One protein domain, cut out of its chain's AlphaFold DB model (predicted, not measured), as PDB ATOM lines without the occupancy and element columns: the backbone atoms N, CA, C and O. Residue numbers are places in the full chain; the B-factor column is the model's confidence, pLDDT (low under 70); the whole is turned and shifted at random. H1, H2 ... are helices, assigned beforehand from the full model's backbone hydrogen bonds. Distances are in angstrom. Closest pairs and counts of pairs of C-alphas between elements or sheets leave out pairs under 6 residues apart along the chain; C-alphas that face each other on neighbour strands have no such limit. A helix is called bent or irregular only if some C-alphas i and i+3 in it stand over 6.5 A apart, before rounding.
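This is residues 2 to 51 of the 123 residues of a protein of Escherichia coli (UniProt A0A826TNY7). Picture a flat, open Z made by two helices that run roughly alike, H1 then H2, set apart from each other, with a long stretch of chain running back between them from the end of the first to the start of the second. Residues 23 to 38, the return stretch, hold no named element, and short ends lie beyond the helices, residues 2 to 4 before H1 and residues 50 to 51 after H2. The printed part has 50 residues with two named helices, H1 and H2 in that order, and no named strand; the class is all helix. It is only just loose, close to compact, with a radius of gyration of the C-alphas of 11.7 A, and its C-alphas span 35 by 25 by 13 A.

Begin at Gln 2 and go on to H1, residues 5 to 22. After the link comes H2, residues 39 to 49. The two are apart, with no C-alpha of the one within 8 A of the other. In both helices every O i to N i+4 pair is within hydrogen-bond range, and neither is bent.

Find C-alpha 5 at (631.050, 643.806, 749.442); from there H1 runs 25.7 A to C-alpha 22 at (645.689, 630.930, 766.235). Then look for C-alpha 39 at (625.453, 628.128, 758.881), where H2 begins; it ends 15.0 A away at C-alpha 49.

The C-alphas farthest apart are those of Ala 6 and Pro 51, 35.3 A. The printed part has no cut. The link from H1 to H2 is long, with 16 residues. In the B-factor column you find a mean pLDDT of the printed part of 76.7; residue 24, residue 34 and residues 46 to 51 are under 70 in this model.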
ATOM      1  N   GLN A   2     622.663 638.336 752.221       79.00
ATOM      2  CA  GLN A   2     624.098 638.228 751.936       79.00
ATOM      3  C   GLN A   2     624.822 639.506 752.402       79.00
ATOM      4  O   GLN A   2     624.221 640.581 752.317       79.00
ATOM      5  N   PRO A   3     626.062 639.426 752.925       84.00
ATOM      6  CA  PRO A   3     626.830 640.609 753.306       84.00
ATOM      7  C   PRO A   3     627.118 641.508 752.101       84.00
ATOM      8  O   PRO A   3     627.298 641.036 750.979       84.00
ATOM      9  N   SER A   4     627.206 642.815 752.350       89.56
ATOM     10  CA  SER A   4     627.680 643.771 751.349       89.56
ATOM     11  C   SER A   4     629.151 643.503 750.982       89.56
ATOM     12  O   SER A   4     629.871 642.875 751.762       89.56
ATOM     13  N   PRO A   5     629.655 644.017 749.845       88.00
ATOM     14  CA  PRO A   5     631.050 643.806 749.442       88.00
ATOM     15  C   PRO A   5     632.068 644.244 750.509       88.00
ATOM     16  O   PRO A   5     633.034 643.535 750.782       88.00
ATOM     17  N   ALA A   6     631.810 645.371 751.181       85.75
ATOM     18  CA  ALA A   6     632.651 645.858 752.274       85.75
ATOM     19  C   ALA A   6     632.589 644.944 753.512       85.75
ATOM     20  O   ALA A   6     633.603 644.711 754.169       85.75
ATOM     21  N   GLN A   7     631.411 644.396 753.826       81.62
ATOM     22  CA  GLN A   7     631.258 643.425 754.910       81.62
ATOM     23  C   GLN A   7     631.976 642.110 754.584       81.62
ATOM     24  O   GLN A   7     632.664 641.577 755.449       81.62
ATOM     25  N   ALA A   8     631.878 641.619 753.346       85.81
ATOM     26  CA  ALA A   8     632.570 640.415 752.893       85.81
ATOM     27  C   ALA A   8     634.100 640.565 752.975       85.81
ATOM     28  O   ALA A   8     634.782 639.659 753.455       85.81
ATOM     29  N   GLN A   9     634.630 641.729 752.590       84.25
ATOM     30  CA  GLN A   9     636.056 642.037 752.711       84.25
ATOM     31  C   GLN A   9     636.518 642.047 754.178       84.25
ATOM     32  O   GLN A   9     637.497 641.389 754.522       84.25
ATOM     33  N   ASN A  10     635.770 642.714 755.062       83.94
ATOM     34  CA  ASN A  10     636.079 642.767 756.495       83.94
ATOM     35  C   ASN A  10     636.039 641.369 757.140       83.94
ATOM     36  O   ASN A  10     636.900 641.018 757.946       83.94
ATOM     37  N   ILE A  11     635.061 640.544 756.752       87.31
ATOM     38  CA  ILE A  11     634.967 639.148 757.192       87.31
ATOM     39  C   ILE A  11     636.211 638.369 756.761       87.31
ATOM     40  O   ILE A  11     636.813 637.695 757.591       87.31
ATOM     41  N   ARG A  12     636.640 638.498 755.501       86.38
ATOM     42  CA  ARG A  12     637.841 637.824 754.992       86.38
ATOM     43  C   ARG A  12     639.100 638.233 755.757       86.38
ATOM     44  O   ARG A  12     639.844 637.360 756.195       86.38
ATOM     45  N   GLU A  13     639.314 639.531 755.955       84.00
ATOM     46  CA  GLU A  13     640.472 640.059 756.688       84.00
ATOM     47  C   GLU A  13     640.508 639.553 758.134       84.00
ATOM     48  O   GLU A  13     641.554 639.129 758.628       84.00
ATOM     49  N   LYS A  14     639.354 639.529 758.810       78.75
ATOM     50  CA  LYS A  14     639.244 639.005 760.176       78.75
ATOM     51  C   LYS A  14     639.477 637.502 760.242       78.75
ATOM     52  O   LYS A  14     640.190 637.049 761.133       78.75
ATOM     53  N   THR A  15     638.921 636.733 759.310       82.94
ATOM     54  CA  THR A  15     639.151 635.285 759.224       82.94
ATOM     55  C   THR A  15     640.631 634.981 759.006       82.94
ATOM     56  O   THR A  15     641.184 634.107 759.672       82.94
ATOM     57  N   GLU A  16     641.303 635.738 758.138       81.69
ATOM     58  CA  GLU A  16     642.738 635.591 757.899       81.69
ATOM     59  C   GLU A  16     643.571 635.967 759.132       81.69
ATOM     60  O   GLU A  16     644.505 635.247 759.487       81.69
ATOM     61  N   ALA A  17     643.213 637.046 759.832       74.12
ATOM     62  CA  ALA A  17     643.861 637.421 761.085       74.12
ATOM     63  C   ALA A  17     643.729 636.314 762.143       74.12
ATOM     64  O   ALA A  17     644.720 635.947 762.770       74.12
ATOM     65  N   VAL A  18     642.537 635.727 762.296       71.44
ATOM     66  CA  VAL A  18     642.298 634.587 763.198       71.44
ATOM     67  C   VAL A  18     643.159 633.390 762.796       71.44
ATOM     68  O   VAL A  18     643.818 632.797 763.648       71.44
ATOM     69  N   PHE A  19     643.223 633.066 761.504       77.69
ATOM     70  CA  PHE A  19     644.076 631.990 761.004       77.69
ATOM     71  C   PHE A  19     645.557 632.220 761.309       77.69
ATOM     72  O   PHE A  19     646.247 631.309 761.762       77.69
ATOM     73  N   ARG A  20     646.053 633.442 761.094       75.19
ATOM     74  CA  ARG A  20     647.450 633.802 761.366       75.19
ATOM     75  C   ARG A  20     647.780 633.748 762.856       75.19
ATOM     76  O   ARG A  20     648.854 633.266 763.209       75.19
ATOM     77  N   LEU A  21     646.873 634.236 763.703       73.69
ATOM     78  CA  LEU A  21     647.066 634.327 765.150       73.69
ATOM     79  C   LEU A  21     646.994 632.963 765.832       73.69
ATOM     80  O   LEU A  21     647.865 632.631 766.629       73.69
ATOM     81  N   PHE A  22     645.968 632.175 765.519       71.50
ATOM     82  CA  PHE A  22     645.689 630.930 766.235       71.50
ATOM     83  C   PHE A  22     646.229 629.686 765.532       71.50
ATOM     84  O   PHE A  22     646.252 628.624 766.146       71.50
ATOM     85  N   ARG A  23     646.648 629.804 764.262       75.62
ATOM     86  CA  ARG A  23     647.076 628.687 763.398       75.62
ATOM     87  C   ARG A  23     646.215 627.431 763.582       75.62
ATOM     88  O   ARG A  23     646.737 626.365 763.914       75.62
ATOM     89  N   PRO A  24     644.890 627.557 763.427       68.38
ATOM     90  CA  PRO A  24     643.985 626.458 763.697       68.38
ATOM     91  C   PRO A  24     644.207 625.321 762.692       68.38
ATOM     92  O   PRO A  24     644.420 625.555 761.504       68.38
ATOM     93  N   VAL A  25     644.130 624.084 763.187       70.31
ATOM     94  CA  VAL A  25     644.198 622.856 762.369       70.31
ATOM     95  C   VAL A  25     642.933 622.689 761.512       70.31
ATOM     96  O   VAL A  25     642.968 622.049 760.467       70.31
ATOM     97  N   HIS A  26     641.825 623.306 761.932       74.56
ATOM     98  CA  HIS A  26     640.523 623.245 761.271       74.56
ATOM     99  C   HIS A  26     640.149 624.589 760.626       74.56
ATOM    100  O   HIS A  26     640.578 625.641 761.112       74.56
ATOM    101  N   PRO A  27     639.333 624.580 759.554       76.81
ATOM    102  CA  PRO A  27     638.929 625.795 758.861       76.81
ATOM    103  C   PRO A  27     638.091 626.730 759.741       76.81
ATOM    104  O   PRO A  27     637.171 626.310 760.440       76.81
ATOM    105  N   VAL A  28     638.402 628.025 759.672       80.06
ATOM    106  CA  VAL A  28     637.638 629.090 760.333       80.06
ATOM    107  C   VAL A  28     636.504 629.538 759.413       80.06
ATOM    108  O   VAL A  28     636.759 630.031 758.315       80.06
ATOM    109  N   VAL A  29     635.260 629.402 759.877       82.69
ATOM    110  CA  VAL A  29     634.051 629.807 759.144       82.69
ATOM    111  C   VAL A  29     633.376 630.968 759.871       82.69
ATOM    112  O   VAL A  29     633.057 630.872 761.057       82.69
ATOM    113  N   ALA A  30     633.163 632.079 759.167       84.62
ATOM    114  CA  ALA A  30     632.429 633.223 759.695       84.62
ATOM    115  C   ALA A  30     630.931 633.037 759.444       84.62
ATOM    116  O   ALA A  30     630.531 632.847 758.303       84.62
ATOM    117  N   VAL A  31     630.111 633.136 760.492       83.56
ATOM    118  CA  VAL A  31     628.658 632.918 760.407       83.56
ATOM    119  C   VAL A  31     627.860 634.068 760.999       83.56
ATOM    120  O   VAL A  31     628.334 634.799 761.869       83.56
ATOM    121  N   SER A  32     626.604 634.197 760.573       79.81
ATOM    122  CA  SER A  32     625.627 635.079 761.214       79.81
ATOM    123  C   SER A  32     624.414 634.283 761.676       79.81
ATOM    124  O   SER A  32     623.540 633.928 760.885       79.81
ATOM    125  N   ALA A  33     624.320 634.080 762.992       72.69
ATOM    126  CA  ALA A  33     623.195 633.385 763.617       72.69
ATOM    127  C   ALA A  33     621.851 634.100 763.390       72.69
ATOM    128  O   ALA A  33     620.814 633.453 763.302       72.69
ATOM    129  N   ARG A  34     621.856 635.434 763.255       68.06
ATOM    130  CA  ARG A  34     620.628 636.216 763.027       68.06
ATOM    131  C   ARG A  34     620.069 636.073 761.616       68.06
ATOM    132  O   ARG A  34     618.869 636.223 761.433       68.06
ATOM    133  N   THR A  35     620.926 635.856 760.621       73.12
ATOM    134  CA  THR A  35     620.520 635.854 759.204       73.12
ATOM    135  C   THR A  35     620.622 634.482 758.552       73.12
ATOM    136  O   THR A  35     620.327 634.371 757.364       73.12
ATOM    137  N   GLY A  36     621.080 633.469 759.293       73.12
ATOM    138  CA  GLY A  36     621.347 632.131 758.775       73.12
ATOM    139  C   GLY A  36     622.524 632.060 757.798       73.12
ATOM    140  O   GLY A  36     622.703 631.052 757.128       73.12
ATOM    141  N   TRP A  37     623.315 633.129 757.677       79.88
ATOM    142  CA  TRP A  37     624.386 633.200 756.684       79.88
ATOM    143  C   TRP A  37     625.570 632.320 757.114       79.88
ATOM    144  O   TRP A  37     626.031 632.447 758.252       79.88
ATOM    145  N   GLU A  38     626.026 631.449 756.202       79.69
ATOM    146  CA  GLU A  38     627.143 630.492 756.355       79.69
ATOM    147  C   GLU A  38     626.953 629.410 757.436       79.69
ATOM    148  O   GLU A  38     627.903 628.724 757.814       79.69
ATOM    149  N   LEU A  39     625.723 629.205 757.924       78.50
ATOM    150  CA  LEU A  39     625.453 628.128 758.881       78.50
ATOM    151  C   LEU A  39     625.673 626.739 758.266       78.50
ATOM    152  O   LEU A  39     626.251 625.882 758.929       78.50
ATOM    153  N   ASP A  40     625.287 626.530 757.005       72.06
ATOM    154  CA  ASP A  40     625.494 625.251 756.312       72.06
ATOM    155  C   ASP A  40     626.986 624.931 756.165       72.06
ATOM    156  O   ASP A  40     627.428 623.834 756.504       72.06
ATOM    157  N   THR A  41     627.789 625.920 755.764       77.62
ATOM    158  CA  THR A  41     629.251 625.801 755.665       77.62
ATOM    159  C   THR A  41     629.886 625.476 757.011       77.62
ATOM    160  O   THR A  41     630.804 624.660 757.080       77.62
ATOM    161  N   LEU A  42     629.394 626.082 758.097       75.12
ATOM    162  CA  LEU A  42     629.860 625.775 759.445       75.12
ATOM    163  C   LEU A  42     629.544 624.328 759.825       75.12
ATOM    164  O   LEU A  42     630.413 623.654 760.370       75.12
ATOM    165  N   VAL A  43     628.337 623.845 759.524       74.56
ATOM    166  CA  VAL A  43     627.946 622.449 759.773       74.56
ATOM    167  C   VAL A  43     628.814 621.495 758.956       74.56
ATOM    168  O   VAL A  43     629.329 620.529 759.512       74.56
ATOM    169  N   SER A  44     629.051 621.777 757.673       72.56
ATOM    170  CA  SER A  44     629.952 620.976 756.837       72.56
ATOM    171  C   SER A  44     631.380 620.961 757.383       72.56
ATOM    172  O   SER A  44     631.960 619.890 757.532       72.56
ATOM    173  N   ALA A  45     631.927 622.123 757.748       73.56
ATOM    174  CA  ALA A  45     633.257 622.231 758.341       73.56
ATOM    175  C   ALA A  45     633.360 621.464 759.665       73.56
ATOM    176  O   ALA A  45     634.369 620.811 759.912       73.56
ATOM    177  N   LEU A  46     632.310 621.496 760.490       67.69
ATOM    178  CA  LEU A  46     632.211 620.698 761.710       67.69
ATOM    179  C   LEU A  46     632.231 619.203 761.403       67.69
ATOM    180  O   LEU A  46     633.000 618.481 762.023       67.69
ATOM    181  N   MET A  47     631.434 618.750 760.435       69.25
ATOM    182  CA  MET A  47     631.392 617.342 760.033       69.25
ATOM    183  C   MET A  47     632.741 616.861 759.488       69.25
ATOM    184  O   MET A  47     633.134 615.736 759.769       69.25
ATOM    185  N   THR A  48     633.477 617.708 758.765       65.81
ATOM    186  CA  THR A  48     634.827 617.399 758.263       65.81
ATOM    187  C   THR A  48     635.909 617.484 759.343       65.81
ATOM    188  O   THR A  48     636.926 616.807 759.250       65.81
ATOM    189  N   ALA A  49     635.715 618.317 760.366       64.88
ATOM    190  CA  ALA A  49     636.627 618.460 761.500       64.88
ATOM    191  C   ALA A  49     636.396 617.411 762.601       64.88
ATOM    192  O   ALA A  49     637.165 617.351 763.563       64.88
ATOM    193  N   LEU A  50     635.338 616.600 762.496       59.19
ATOM    194  CA  LEU A  50     635.161 615.447 763.367       59.19
ATOM    195  C   LEU A  50     636.248 614.413 763.030       59.19
ATOM    196  O   LEU A  50     636.379 614.027 761.871       59.19
ATOM    197  N   PRO A  51     637.040 613.955 764.014       54.28
ATOM    198  CA  PRO A  51     638.051 612.945 763.760       54.28
ATOM    199  C   PRO A  51     637.398 611.640 763.287       54.28
ATOM    200  O   PRO A  51     636.441 611.173 763.906       54.28
TER     201      PRO A  51